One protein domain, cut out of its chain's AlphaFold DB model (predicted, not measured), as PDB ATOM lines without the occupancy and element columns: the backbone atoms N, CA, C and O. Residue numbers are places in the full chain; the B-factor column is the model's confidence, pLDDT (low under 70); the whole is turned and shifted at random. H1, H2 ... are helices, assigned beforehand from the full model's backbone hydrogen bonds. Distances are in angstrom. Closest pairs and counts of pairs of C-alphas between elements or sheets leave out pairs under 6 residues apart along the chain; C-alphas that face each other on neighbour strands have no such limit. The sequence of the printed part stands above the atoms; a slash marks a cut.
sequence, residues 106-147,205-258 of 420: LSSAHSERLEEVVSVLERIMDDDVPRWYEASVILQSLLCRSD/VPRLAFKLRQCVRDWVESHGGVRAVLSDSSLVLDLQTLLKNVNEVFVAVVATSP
ATOM      1  N   LEU A 106     -47.986  -4.473 -39.209       36.81
ATOM      2  CA  LEU A 106     -47.354  -3.360 -38.498       36.81
ATOM      3  C   LEU A 106     -46.011  -3.000 -39.144       36.81
ATOM      4  O   LEU A 106     -45.757  -1.828 -39.404       36.81
ATOM      5  N   SER A 107     -45.178  -3.991 -39.474       40.03
ATOM      6  CA  SER A 107     -43.869  -3.754 -40.098       40.03
ATOM      7  C   SER A 107     -43.977  -3.104 -41.482       40.03
ATOM      8  O   SER A 107     -43.213  -2.181 -41.769       40.03
ATOM      9  N   SER A 108     -44.947  -3.505 -42.313       46.22
ATOM     10  CA  SER A 108     -45.188  -2.862 -43.612       46.22
ATOM     11  C   SER A 108     -45.668  -1.419 -43.440       46.22
ATOM     12  O   SER A 108     -45.084  -0.513 -44.028       46.22
ATOM     13  N   ALA A 109     -46.638  -1.177 -42.549       49.66
ATOM     14  CA  ALA A 109     -47.141   0.166 -42.258       49.66
ATOM     15  C   ALA A 109     -46.081   1.090 -41.618       49.66
ATOM     16  O   ALA A 109     -46.151   2.309 -41.771       49.66
ATOM     17  N   HIS A 110     -45.095   0.545 -40.899       53.78
ATOM     18  CA  HIS A 110     -43.950   1.310 -40.400       53.78
ATOM     19  C   HIS A 110     -42.949   1.652 -41.513       53.78
ATOM     20  O   HIS A 110     -42.473   2.786 -41.556       53.78
ATOM     21  N   SER A 111     -42.678   0.715 -42.428       55.97
ATOM     22  CA  SER A 111     -41.831   0.944 -43.606       55.97
ATOM     23  C   SER A 111     -42.427   2.024 -44.517       55.97
ATOM     24  O   SER A 111     -41.747   2.981 -44.867       55.97
ATOM     25  N   GLU A 112     -43.724   1.936 -44.826       61.09
ATOM     26  CA  GLU A 112     -44.442   2.922 -45.647       61.09
ATOM     27  C   GLU A 112     -44.407   4.334 -45.037       61.09
ATOM     28  O   GLU A 112     -44.141   5.303 -45.747       61.09
ATOM     29  N   ARG A 113     -44.590   4.463 -43.714       64.69
ATOM     30  CA  ARG A 113     -44.499   5.760 -43.014       64.69
ATOM     31  C   ARG A 113     -43.085   6.331 -42.977       64.69
ATOM     32  O   ARG A 113     -42.935   7.549 -43.012       64.69
ATOM     33  N   LEU A 114     -42.051   5.492 -42.882       65.75
ATOM     34  CA  LEU A 114     -40.669   5.971 -42.938       65.75
ATOM     35  C   LEU A 114     -40.360   6.544 -44.324       65.75
ATOM     36  O   LEU A 114     -39.817   7.639 -44.422       65.75
ATOM     37  N   GLU A 115     -40.769   5.848 -45.383       70.12
ATOM     38  CA  GLU A 115     -40.605   6.307 -46.766       70.12
ATOM     39  C   GLU A 115     -41.414   7.581 -47.070       70.12
ATOM     40  O   GLU A 115     -40.923   8.475 -47.763       70.12
ATOM     41  N   GLU A 116     -42.612   7.725 -46.491       70.06
ATOM     42  CA  GLU A 116     -43.393   8.970 -46.539       70.06
ATOM     43  C   GLU A 116     -42.628  10.141 -45.893       70.06
ATOM     44  O   GLU A 116     -42.478  11.198 -46.508       70.06
ATOM     45  N   VAL A 117     -42.082   9.945 -44.686       70.44
ATOM     46  CA  VAL A 117     -41.293  10.962 -43.960       70.44
ATOM     47  C   VAL A 117     -39.994  11.312 -44.699       70.44
ATOM     48  O   VAL A 117     -39.666  12.496 -44.800       70.44
ATOM     49  N   VAL A 118     -39.284  10.322 -45.255       76.19
ATOM     50  CA  VAL A 118     -38.082  10.524 -46.087       76.19
ATOM     51  C   VAL A 118     -38.417  11.409 -47.288       76.19
ATOM     52  O   VAL A 118     -37.841  12.486 -47.423       76.19
ATOM     53  N   SER A 119     -39.409  11.021 -48.100       76.25
ATOM     54  CA  SER A 119     -39.786  11.759 -49.316       76.25
ATOM     55  C   SER A 119     -40.252  13.191 -49.031       76.25
ATOM     56  O   SER A 119     -40.070  14.094 -49.851       76.25
ATOM     57  N   VAL A 120     -40.861  13.422 -47.865       74.56
ATOM     58  CA  VAL A 120     -41.294  14.751 -47.420       74.56
ATOM     59  C   VAL A 120     -40.118  15.618 -46.989       74.56
ATOM     60  O   VAL A 120     -40.065  16.780 -47.384       74.56
ATOM     61  N   LEU A 121     -39.178  15.080 -46.208       75.00
ATOM     62  CA  LEU A 121     -38.005  15.837 -45.771       75.00
ATOM     63  C   LEU A 121     -37.056  16.135 -46.937       75.00
ATOM     64  O   LEU A 121     -36.597  17.266 -47.045       75.00
ATOM     65  N   GLU A 122     -36.860  15.188 -47.861       77.31
ATOM     66  CA  GLU A 122     -36.145  15.419 -49.125       77.31
ATOM     67  C   GLU A 122     -36.797  16.562 -49.922       77.31
ATOM     68  O   GLU A 122     -36.138  17.548 -50.250       77.31
ATOM     69  N   ARG A 123     -38.123  16.519 -50.122       75.31
ATOM     70  CA  ARG A 123     -38.862  17.591 -50.814       75.31
ATOM     71  C   ARG A 123     -38.744  18.948 -50.118       75.31
ATOM     72  O   ARG A 123     -38.556  19.950 -50.792       75.31
ATOM     73  N   ILE A 124     -38.830  18.998 -48.787       71.69
ATOM     74  CA  ILE A 124     -38.683  20.240 -48.004       71.69
ATOM     75  C   ILE A 124     -37.252  20.805 -48.086       71.69
ATOM     76  O   ILE A 124     -37.065  22.019 -47.991       71.69
ATOM     77  N   MET A 125     -36.242  19.950 -48.259       70.25
ATOM     78  CA  MET A 125     -34.848  20.365 -48.438       70.25
ATOM     79  C   MET A 125     -34.550  20.877 -49.857       70.25
ATOM     80  O   MET A 125     -33.696  21.758 -50.004       70.25
ATOM     81  N   ASP A 126     -35.257  20.370 -50.870       68.44
ATOM     82  CA  ASP A 126     -35.104  20.781 -52.270       68.44
ATOM     83  C   ASP A 126     -36.035  21.928 -52.708       68.44
ATOM     84  O   ASP A 126     -35.681  22.669 -53.630       68.44
ATOM     85  N   ASP A 127     -37.175  22.119 -52.034       64.00
ATOM     86  CA  ASP A 127     -38.162  23.173 -52.309       64.00
ATOM     87  C   ASP A 127     -37.572  24.598 -52.271       64.00
ATOM     88  O   ASP A 127     -36.613  24.925 -51.552       64.00
ATOM     89  N   ASP A 128     -38.209  25.503 -53.024       53.00
ATOM     90  CA  ASP A 128     -37.882  26.922 -52.982       53.00
ATOM     91  C   ASP A 128     -38.523  27.674 -51.809       53.00
ATOM     92  O   ASP A 128     -39.679  27.462 -51.461       53.00
ATOM     93  N   VAL A 129     -37.734  28.588 -51.221       52.69
ATOM     94  CA  VAL A 129     -37.853  29.108 -49.839       52.69
ATOM     95  C   VAL A 129     -37.516  28.050 -48.774       52.69
ATOM     96  O   VAL A 129     -38.006  26.928 -48.832       52.69
ATOM     97  N   PRO A 130     -36.676  28.373 -47.773       54.03
ATOM     98  CA  PRO A 130     -36.368  27.443 -46.696       54.03
ATOM     99  C   PRO A 130     -37.571  27.168 -45.783       54.03
ATOM    100  O   PRO A 130     -37.800  27.860 -44.791       54.03
ATOM    101  N   ARG A 131     -38.279  26.071 -46.054       65.00
ATOM    102  CA  ARG A 131     -39.341  25.495 -45.209       65.00
ATOM    103  C   ARG A 131     -38.778  24.776 -43.962       65.00
ATOM    104  O   ARG A 131     -39.334  23.808 -43.453       65.00
ATOM    105  N   TRP A 132     -37.644  25.247 -43.435       67.38
ATOM    106  CA  TRP A 132     -36.879  24.587 -42.365       67.38
ATOM    107  C   TRP A 132     -37.566  24.593 -41.005       67.38
ATOM    108  O   TRP A 132     -37.305  23.706 -40.198       67.38
ATOM    109  N   TYR A 133     -38.461  25.552 -40.757       66.75
ATOM    110  CA  TYR A 133     -39.320  25.508 -39.577       66.75
ATOM    111  C   TYR A 133     -40.188  24.240 -39.590       66.75
ATOM    112  O   TYR A 133     -40.271  23.540 -38.588       66.75
ATOM    113  N   GLU A 134     -40.739  23.875 -40.750       70.50
ATOM    114  CA  GLU A 134     -41.534  22.657 -40.916       70.50
ATOM    115  C   GLU A 134     -40.684  21.398 -40.746       70.50
ATOM    116  O   GLU A 134     -41.058  20.524 -39.972       70.50
ATOM    117  N   ALA A 135     -39.506  21.327 -41.381       72.50
ATOM    118  CA  ALA A 135     -38.573  20.214 -41.174       72.50
ATOM    119  C   ALA A 135     -38.189  20.059 -39.692       72.50
ATOM    120  O   ALA A 135     -38.226  18.954 -39.156       72.50
ATOM    121  N   SER A 136     -37.884  21.162 -39.000       70.44
ATOM    122  CA  SER A 136     -37.559  21.156 -37.570       70.44
ATOM    123  C   SER A 136     -38.723  20.664 -36.704       70.44
ATOM    124  O   SER A 136     -38.479  19.964 -35.721       70.44
ATOM    125  N   VAL A 137     -39.970  21.016 -37.037       66.88
ATOM    126  CA  VAL A 137     -41.166  20.577 -36.297       66.88
ATOM    127  C   VAL A 137     -41.514  19.117 -36.615       66.88
ATOM    128  O   VAL A 137     -41.855  18.369 -35.698       66.88
ATOM    129  N   ILE A 138     -41.339  18.663 -37.864       70.94
ATOM    130  CA  ILE A 138     -41.423  17.238 -38.230       70.94
ATOM    131  C   ILE A 138     -40.424  16.443 -37.385       70.94
ATOM    132  O   ILE A 138     -40.840  15.556 -36.644       70.94
ATOM    133  N   LEU A 139     -39.133  16.795 -37.411       70.75
ATOM    134  CA  LEU A 139     -38.094  16.105 -36.632       70.75
ATOM    135  C   LEU A 139     -38.379  16.161 -35.123       70.75
ATOM    136  O   LEU A 139     -38.201  15.161 -34.433       70.75
ATOM    137  N   GLN A 140     -38.907  17.279 -34.610       66.19
ATOM    138  CA  GLN A 140     -39.340  17.374 -33.213       66.19
ATOM    139  C   GLN A 140     -40.432  16.352 -32.871       66.19
ATOM    140  O   GLN A 140     -40.337  15.689 -31.842       66.19
ATOM    141  N   SER A 141     -41.433  16.173 -33.740       62.91
ATOM    142  CA  SER A 141     -42.494  15.174 -33.533       62.91
ATOM    143  C   SER A 141     -41.977  13.724 -33.543       62.91
ATOM    144  O   SER A 141     -42.559  12.859 -32.889       62.91
ATOM    145  N   LEU A 142     -40.852  13.464 -34.222       63.09
ATOM    146  CA  LEU A 142     -40.165  12.167 -34.210       63.09
ATOM    147  C   LEU A 142     -39.351  11.962 -32.917       63.09
ATOM    148  O   LEU A 142     -39.324  10.857 -32.374       63.09
ATOM    149  N   LEU A 143     -38.719  13.029 -32.416       56.72
ATOM    150  CA  LEU A 143     -37.805  13.022 -31.266       56.72
ATOM    151  C   LEU A 143     -38.488  13.124 -29.898       56.72
ATOM    152  O   LEU A 143     -37.999  12.543 -28.935       56.72
ATOM    153  N   CYS A 144     -39.660  13.758 -29.787       50.03
ATOM    154  CA  CYS A 144     -40.439  13.786 -28.538       50.03
ATOM    155  C   CYS A 144     -40.849  12.388 -28.020       50.03
ATOM    156  O   CYS A 144     -41.444  12.276 -26.948       50.03
ATOM    157  N   ARG A 145     -40.528  11.321 -28.764       49.00
ATOM    158  CA  ARG A 145     -40.785   9.925 -28.418       49.00
ATOM    159  C   ARG A 145     -39.597   9.156 -27.825       49.00
ATOM    160  O   ARG A 145     -39.820   8.044 -27.355       49.00
ATOM    161  N   SER A 146     -38.368   9.683 -27.847       42.66
ATOM    162  CA  SER A 146     -37.220   8.999 -27.218       42.66
ATOM    163  C   SER A 146     -37.158   9.206 -25.701       42.66
ATOM    164  O   SER A 146     -36.729   8.302 -24.993       42.66
ATOM    165  N   ASP A 147     -37.668  10.337 -25.199       36.69
ATOM    166  CA  ASP A 147     -37.633  10.698 -23.770       36.69
ATOM    167  C   ASP A 147     -38.978  10.524 -23.037       36.69
ATOM    168  O   ASP A 147     -39.100  10.889 -21.868       36.69
ATOM    169  N   VAL A 205     -35.383  37.347 -51.189       58.38
ATOM    170  CA  VAL A 205     -34.713  36.166 -50.610       58.38
ATOM    171  C   VAL A 205     -33.221  36.472 -50.421       58.38
ATOM    172  O   VAL A 205     -32.517  36.677 -51.419       58.38
ATOM    173  N   PRO A 206     -32.708  36.511 -49.176       63.34
ATOM    174  CA  PRO A 206     -31.308  36.822 -48.951       63.34
ATOM    175  C   PRO A 206     -30.440  35.778 -49.649       63.34
ATOM    176  O   PRO A 206     -30.681  34.581 -49.508       63.34
ATOM    177  N   ARG A 207     -29.370  36.191 -50.342       67.25
ATOM    178  CA  ARG A 207     -28.412  35.243 -50.959       67.25
ATOM    179  C   ARG A 207     -27.826  34.246 -49.945       67.25
ATOM    180  O   ARG A 207     -27.394  33.160 -50.325       67.25
ATOM    181  N   LEU A 208     -27.838  34.606 -48.660       71.12
ATOM    182  CA  LEU A 208     -27.479  33.725 -47.555       71.12
ATOM    183  C   LEU A 208     -28.398  32.494 -47.449       71.12
ATOM    184  O   LEU A 208     -27.901  31.420 -47.139       71.12
ATOM    185  N   ALA A 209     -29.690  32.603 -47.772       70.00
ATOM    186  CA  ALA A 209     -30.638  31.486 -47.733       70.00
ATOM    187  C   ALA A 209     -30.204  30.324 -48.639       70.00
ATOM    188  O   ALA A 209     -30.291  29.165 -48.246       70.00
ATOM    189  N   PHE A 210     -29.652  30.631 -49.819       74.00
ATOM    190  CA  PHE A 210     -29.097  29.625 -50.725       74.00
ATOM    191  C   PHE A 210     -27.849  28.945 -50.136       74.00
ATOM    192  O   PHE A 210     -27.743  27.723 -50.170       74.00
ATOM    193  N   LYS A 211     -26.928  29.718 -49.536       78.00
ATOM    194  CA  LYS A 211     -25.743  29.159 -48.851       78.00
ATOM    195  C   LYS A 211     -26.131  28.264 -47.670       78.00
ATOM    196  O   LYS A 211     -25.547  27.203 -47.492       78.00
ATOM    197  N   LEU A 212     -27.119  28.687 -46.885       76.56
ATOM    198  CA  LEU A 212     -27.651  27.925 -45.759       76.56
ATOM    199  C   LEU A 212     -28.350  26.634 -46.232       76.56
ATOM    200  O   LEU A 212     -28.124  25.589 -45.630       76.56
ATOM    201  N   ARG A 213     -29.093  26.658 -47.356       75.12
ATOM    202  CA  ARG A 213     -29.646  25.439 -47.988       75.12
ATOM    203  C   ARG A 213     -28.545  24.475 -48.406       75.12
ATOM    204  O   ARG A 213     -28.649  23.288 -48.118       75.12
ATOM    205  N   GLN A 214     -27.490  24.985 -49.043       79.69
ATOM    206  CA  GLN A 214     -26.362  24.152 -49.447       79.69
ATOM    207  C   GLN A 214     -25.686  23.507 -48.230       79.69
ATOM    208  O   GLN A 214     -25.520  22.298 -48.227       79.69
ATOM    209  N   CYS A 215     -25.430  24.266 -47.159       83.56
ATOM    210  CA  CYS A 215     -24.861  23.745 -45.909       83.56
ATOM    211  C   CYS A 215     -25.685  22.588 -45.304       83.56
ATOM    212  O   CYS A 215     -25.124  21.572 -44.902       83.56
ATOM    213  N   VAL A 216     -27.018  22.713 -45.275       83.25
ATOM    214  CA  VAL A 216     -27.907  21.656 -44.757       83.25
ATOM    215  C   VAL A 216     -27.906  20.418 -45.664       83.25
ATOM    216  O   VAL A 216     -27.866  19.301 -45.149       83.25
ATOM    217  N   ARG A 217     -27.898  20.586 -46.996       83.31
ATOM    218  CA  ARG A 217     -27.759  19.454 -47.933       83.31
ATOM    219  C   ARG A 217     -26.407  18.768 -47.815       83.31
ATOM    220  O   ARG A 217     -26.390  17.565 -47.600       83.31
ATOM    221  N   ASP A 218     -25.308  19.518 -47.874       85.50
ATOM    222  CA  ASP A 218     -23.943  18.990 -47.770       85.50
ATOM    223  C   ASP A 218     -23.781  18.160 -46.482       85.50
ATOM    224  O   ASP A 218     -23.198  17.074 -46.500       85.50
ATOM    225  N   TRP A 219     -24.357  18.631 -45.366       91.25
ATOM    226  CA  TRP A 219     -24.377  17.887 -44.109       91.25
ATOM    227  C   TRP A 219     -25.160  16.570 -44.227       91.25
ATOM    228  O   TRP A 219     -24.615  15.518 -43.896       91.25
ATOM    229  N   VAL A 220     -26.395  16.579 -44.740       86.25
ATOM    230  CA  VAL A 220     -27.212  15.355 -44.881       86.25
ATOM    231  C   VAL A 220     -26.602  14.366 -45.884       86.25
ATOM    232  O   VAL A 220     -26.559  13.165 -45.618       86.25
ATOM    233  N   GLU A 221     -26.078  14.850 -47.010       87.75
ATOM    234  CA  GLU A 221     -25.383  14.039 -48.016       87.75
ATOM    235  C   GLU A 221     -24.127  13.380 -47.429       87.75
ATOM    236  O   GLU A 221     -23.908  12.185 -47.646       87.75
ATOM    237  N   SER A 222     -23.350  14.099 -46.606       88.94
ATOM    238  CA  SER A 222     -22.159  13.544 -45.941       88.94
ATOM    239  C   SER A 222     -22.457  12.391 -44.967       88.94
ATOM    240  O   SER A 222     -21.580  11.562 -44.724       88.94
ATOM    241  N   HIS A 223     -23.699  12.285 -44.477       86.00
ATOM    242  CA  HIS A 223     -24.177  11.197 -43.615       86.00
ATOM    243  C   HIS A 223     -24.918  10.082 -44.381       86.00
ATOM    244  O   HIS A 223     -25.471   9.174 -43.764       86.00
ATOM    245  N   GLY A 224     -24.919  10.111 -45.719       84.06
ATOM    246  CA  GLY A 224     -25.560   9.090 -46.557       84.06
ATOM    247  C   GLY A 224     -27.022   9.374 -46.924       84.06
ATOM    248  O   GLY A 224     -27.728   8.460 -47.353       84.06
ATOM    249  N   GLY A 225     -27.480  10.621 -46.783       83.81
ATOM    250  CA  GLY A 225     -28.816  11.065 -47.184       83.81
ATOM    251  C   GLY A 225     -29.873  10.984 -46.078       83.81
ATOM    252  O   GLY A 225     -29.636  10.463 -44.987       83.81
ATOM    253  N   VAL A 226     -31.076  11.494 -46.370       82.31
ATOM    254  CA  VAL A 226     -32.170  11.643 -45.390       82.31
ATOM    255  C   VAL A 226     -32.539  10.310 -44.734       82.31
ATOM    256  O   VAL A 226     -32.660  10.257 -43.513       82.31
ATOM    257  N   ARG A 227     -32.645   9.209 -45.496       81.12
ATOM    258  CA  ARG A 227     -32.943   7.879 -44.926       81.12
ATOM    259  C   ARG A 227     -31.884   7.419 -43.913       81.12
ATOM    260  O   ARG A 227     -32.247   6.820 -42.904       81.12
ATOM    261  N   ALA A 228     -30.600   7.694 -44.155       80.19
ATOM    262  CA  ALA A 228     -29.526   7.321 -43.234       80.19
ATOM    263  C   ALA A 228     -29.582   8.156 -41.946       80.19
ATOM    264  O   ALA A 228     -29.567   7.590 -40.856       80.19
ATOM    265  N   VAL A 229     -29.769   9.475 -42.071       81.88
ATOM    266  CA  VAL A 229     -29.968  10.389 -40.932       81.88
ATOM    267  C   VAL A 229     -31.180   9.981 -40.087       81.88
ATOM    268  O   VAL A 229     -31.071   9.884 -38.873       81.88
ATOM    269  N   LEU A 230     -32.319   9.666 -40.711       78.12
ATOM    270  CA  LEU A 230     -33.534   9.218 -40.014       78.12
ATOM    271  C   LEU A 230     -33.443   7.806 -39.414       78.12
ATOM    272  O   LEU A 230     -34.343   7.407 -38.679       78.12
ATOM    273  N   SER A 231     -32.392   7.043 -39.725       75.62
ATOM    274  CA  SER A 231     -32.165   5.710 -39.149       75.62
ATOM    275  C   SER A 231     -31.365   5.749 -37.837       75.62
ATOM    276  O   SER A 231     -31.293   4.728 -37.151       75.62
ATOM    277  N   ASP A 232     -30.780   6.899 -37.480       76.69
ATOM    278  CA  ASP A 232     -29.966   7.101 -36.278       76.69
ATOM    279  C   ASP A 232     -30.492   8.296 -35.468       76.69
ATOM    280  O   ASP A 232     -30.420   9.447 -35.896       76.69
ATOM    281  N   SER A 233     -30.995   8.038 -34.259       72.19
ATOM    282  CA  SER A 233     -31.578   9.068 -33.394       72.19
ATOM    283  C   SER A 233     -30.611  10.198 -33.020       72.19
ATOM    284  O   SER A 233     -31.074  11.307 -32.751       72.19
ATOM    285  N   SER A 234     -29.294   9.957 -33.025       79.50
ATOM    286  CA  SER A 234     -28.298  11.011 -32.801       79.50
ATOM    287  C   SER A 234     -28.215  11.969 -33.993       79.50
ATOM    288  O   SER A 234     -28.286  13.183 -33.809       79.50
ATOM    289  N   LEU A 235     -28.222  11.441 -35.220       82.12
ATOM    290  CA  LEU A 235     -28.224  12.250 -36.440       82.12
ATOM    291  C   LEU A 235     -29.546  13.014 -36.628       82.12
ATOM    292  O   LEU A 235     -29.537  14.128 -37.146       82.12
ATOM    293  N   VAL A 236     -30.680  12.471 -36.166       79.69
ATOM    294  CA  VAL A 236     -31.965  13.202 -36.136       79.69
ATOM    295  C   VAL A 236     -31.895  14.417 -35.195       79.69
ATOM    296  O   VAL A 236     -32.375  15.492 -35.562       79.69
ATOM    297  N   LEU A 237     -31.277  14.280 -34.013       79.25
ATOM    298  CA  LEU A 237     -31.050  15.388 -33.067       79.25
ATOM    299  C   LEU A 237     -30.090  16.443 -33.631       79.25
ATOM    300  O   LEU A 237     -30.355  17.645 -33.519       79.25
ATOM    301  N   ASP A 238     -29.008  16.007 -34.275       82.38
ATOM    302  CA  ASP A 238     -28.038  16.903 -34.908       82.38
ATOM    303  C   ASP A 238     -28.670  17.670 -36.080       82.38
ATOM    304  O   ASP A 238     -28.519  18.891 -36.164       82.38
ATOM    305  N   LEU A 239     -29.468  17.006 -36.928       84.38
ATOM    306  CA  LEU A 239     -30.206  17.658 -38.016       84.38
ATOM    307  C   LEU A 239     -31.245  18.657 -37.489       84.38
ATOM    308  O   LEU A 239     -31.362  19.762 -38.023       84.38
ATOM    309  N   GLN A 240     -31.985  18.309 -36.430       82.56
ATOM    310  CA  GLN A 240     -32.932  19.228 -35.793       82.56
ATOM    311  C   GLN A 240     -32.209  20.475 -35.256       82.56
ATOM    312  O   GLN A 240     -32.657  21.604 -35.472       82.56
ATOM    313  N   THR A 241     -31.067  20.278 -34.593       82.38
ATOM    314  CA  THR A 241     -30.236  21.359 -34.044       82.38
ATOM    315  C   THR A 241     -29.674  22.244 -35.158       82.38
ATOM    316  O   THR A 241     -29.754  23.471 -35.070       82.38
ATOM    317  N   LEU A 242     -29.181  21.643 -36.244       83.69
ATOM    318  CA  LEU A 242     -28.707  22.345 -37.434       83.69
ATOM    319  C   LEU A 242     -29.816  23.209 -38.051       83.69
ATOM    320  O   LEU A 242     -29.616  24.408 -38.237       83.69
ATOM    321  N   LEU A 243     -30.996  22.638 -38.308       80.31
ATOM    322  CA  LEU A 243     -32.141  23.362 -38.873       80.31
ATOM    323  C   LEU A 243     -32.611  24.508 -37.971       80.31
ATOM    324  O   LEU A 243     -32.941  25.583 -38.476       80.31
ATOM    325  N   LYS A 244     -32.596  24.318 -36.646       78.81
ATOM    326  CA  LYS A 244     -32.917  25.374 -35.680       78.81
ATOM    327  C   LYS A 244     -31.915  26.529 -35.755       78.81
ATOM    328  O   LYS A 244     -32.337  27.665 -35.967       78.81
ATOM    329  N   ASN A 245     -30.615  26.244 -35.651       79.00
ATOM    330  CA  ASN A 245     -29.547  27.251 -35.728       79.00
ATOM    331  C   ASN A 245     -29.600  28.021 -37.058       79.00
ATOM    332  O   ASN A 245     -29.496  29.245 -37.105       79.00
ATOM    333  N   VAL A 246     -29.813  27.299 -38.157       77.25
ATOM    334  CA  VAL A 246     -29.918  27.866 -39.501       77.25
ATOM    335  C   VAL A 246     -31.178  28.739 -39.653       77.25
ATOM    336  O   VAL A 246     -31.105  29.813 -40.253       77.25
ATOM    337  N   ASN A 247     -32.313  28.346 -39.065       75.56
ATOM    338  CA  ASN A 247     -33.520  29.178 -38.995       75.56
ATOM    339  C   ASN A 247     -33.306  30.437 -38.132       75.56
ATOM    340  O   ASN A 247     -33.763  31.505 -38.525       75.56
ATOM    341  N   GLU A 248     -32.580  30.365 -37.013       75.88
ATOM    342  CA  GLU A 248     -32.226  31.546 -36.205       75.88
ATOM    343  C   GLU A 248     -31.378  32.554 -37.004       75.88
ATOM    344  O   GLU A 248     -31.699  33.744 -37.034       75.88
ATOM    345  N   VAL A 249     -30.365  32.083 -37.747       73.88
ATOM    346  CA  VAL A 249     -29.558  32.929 -38.650       73.88
ATOM    347  C   VAL A 249     -30.409  33.527 -39.777       73.88
ATOM    348  O   VAL A 249     -30.289  34.714 -40.083       73.88
ATOM    349  N   PHE A 250     -31.293  32.734 -40.391       73.31
ATOM    350  CA  PHE A 250     -32.190  33.214 -41.445       73.31
ATOM    351  C   PHE A 250     -33.143  34.304 -40.929       73.31
ATOM    352  O   PHE A 250     -33.269  35.351 -41.562       73.31
ATOM    353  N   VAL A 251     -33.739  34.111 -39.748       70.69
ATOM    354  CA  VAL A 251     -34.603  35.100 -39.078       70.69
ATOM    355  C   VAL A 251     -33.853  36.389 -38.775       70.69
ATOM    356  O   VAL A 251     -34.379  37.462 -39.053       70.69
ATOM    357  N   ALA A 252     -32.628  36.306 -38.250       71.44
ATOM    358  CA  ALA A 252     -31.822  37.487 -37.949       71.44
ATOM    359  C   ALA A 252     -31.553  38.338 -39.203       71.44
ATOM    360  O   ALA A 252     -31.592  39.565 -39.137       71.44
ATOM    361  N   VAL A 253     -31.341  37.705 -40.364       68.75
ATOM    362  CA  VAL A 253     -31.153  38.417 -41.638       68.75
ATOM    363  C   VAL A 253     -32.475  38.945 -42.201       68.75
ATOM    364  O   VAL A 253     -32.522  40.096 -42.635       68.75
ATOM    365  N   VAL A 254     -33.566  38.177 -42.134       67.25
ATOM    366  CA  VAL A 254     -34.910  38.646 -42.531       67.25
ATOM    367  C   VAL A 254     -35.396  39.799 -41.641       67.25
ATOM    368  O   VAL A 254     -36.079  40.687 -42.129       67.25
ATOM    369  N   ALA A 255     -34.980  39.885 -40.375       66.44
ATOM    370  CA  ALA A 255     -35.271  41.039 -39.518       66.44
ATOM    371  C   ALA A 255     -34.592  42.347 -39.989       66.44
ATOM    372  O   ALA A 255     -34.980  43.428 -39.547       66.44
ATOM    373  N   THR A 256     -33.601  42.261 -40.888       68.69
ATOM    374  CA  THR A 256     -32.880  43.412 -41.471       68.69
ATOM    375  C   THR A 256     -33.255  43.729 -42.923       68.69
ATOM    376  O   THR A 256     -32.792  44.738 -43.448       68.69
ATOM    377  N   SER A 257     -34.092  42.914 -43.576       67.88
ATOM    378  CA  SER A 257     -34.596  43.200 -44.928       67.88
ATOM    379  C   SER A 257     -35.710  44.264 -45.049       67.88
ATOM    380  O   SER A 257     -35.824  44.811 -46.149       67.88
ATOM    381  N   PRO A 258     -36.519  44.604 -44.014       71.94
ATOM    382  CA  PRO A 258     -37.581  45.598 -44.152       71.94
ATOM    383  C   PRO A 258     -37.042  46.998 -44.436       71.94
ATOM    384  O   PRO A 258     -36.160  47.489 -43.732       71.94
TER     385      PRO A 258
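What this domain is: This is residues 106 to 147 and 205 to 258 of the 420 residues of an uncharacterized protein of Trypanosoma cruzi Dm28c (UniProt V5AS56). Four longer helices run roughly along one long axis: H5 lies side by side with H2 and with H3, and H1 packs along H2 with its later part, while residues 106 to 113 of H1 stick out at one end. Short H4 fills the turn between H3 and H5 and packs on H1. The printed part has 96 residues with five named helices, H1 to H5 in order, and no named strand; the class is all helix. It is compact, with a radius of gyration of the C-alphas of 14.1 A, and elongated, spanning 50 by 26 by 20 A.

How they stand to each other: Start with H1, residues 106 to 126, and H2, residues 132 to 143, a helical hairpin at a shallow tilt of 23 degrees; their closest C-alphas, of Leu 121 and Ala 135, are 6.4 A apart. H2 touches H5, residues 233 to 254, opposite ways at 27 degrees, a shallow tilt; find C-alphas 136 and 240, the closest, 5.3 A apart. H3, residues 207 to 222, touches H5 at a shallow tilt of 7 degrees, opposite ways, closest at C-alphas 212 and 246, 6.7 A. H4, residues 226 to 229, touches H1, closest at C-alphas 118 and 227, 5.9 A. H1 and H5 are apart. Every O i to N i+4 pair is within hydrogen-bond range in H1, H2 and H5, and 11 of 12 in H3; H4 is too short for one.

Where its parts are: Find C-alpha 106 at (-47.354, -3.360, -38.498); from there H1 runs 30.4 A. H3 runs 23.1 A, and H5 31.1 A to C-alpha 254 at (-34.910, 38.646, -42.531).

The domain as a whole: Residues 148 to 204 are not printed; C-alphas 147 and 205 are 37.1 A apart. Mean pLDDT of the printed part is 70.9, with residues 106 to 114 among those under 70.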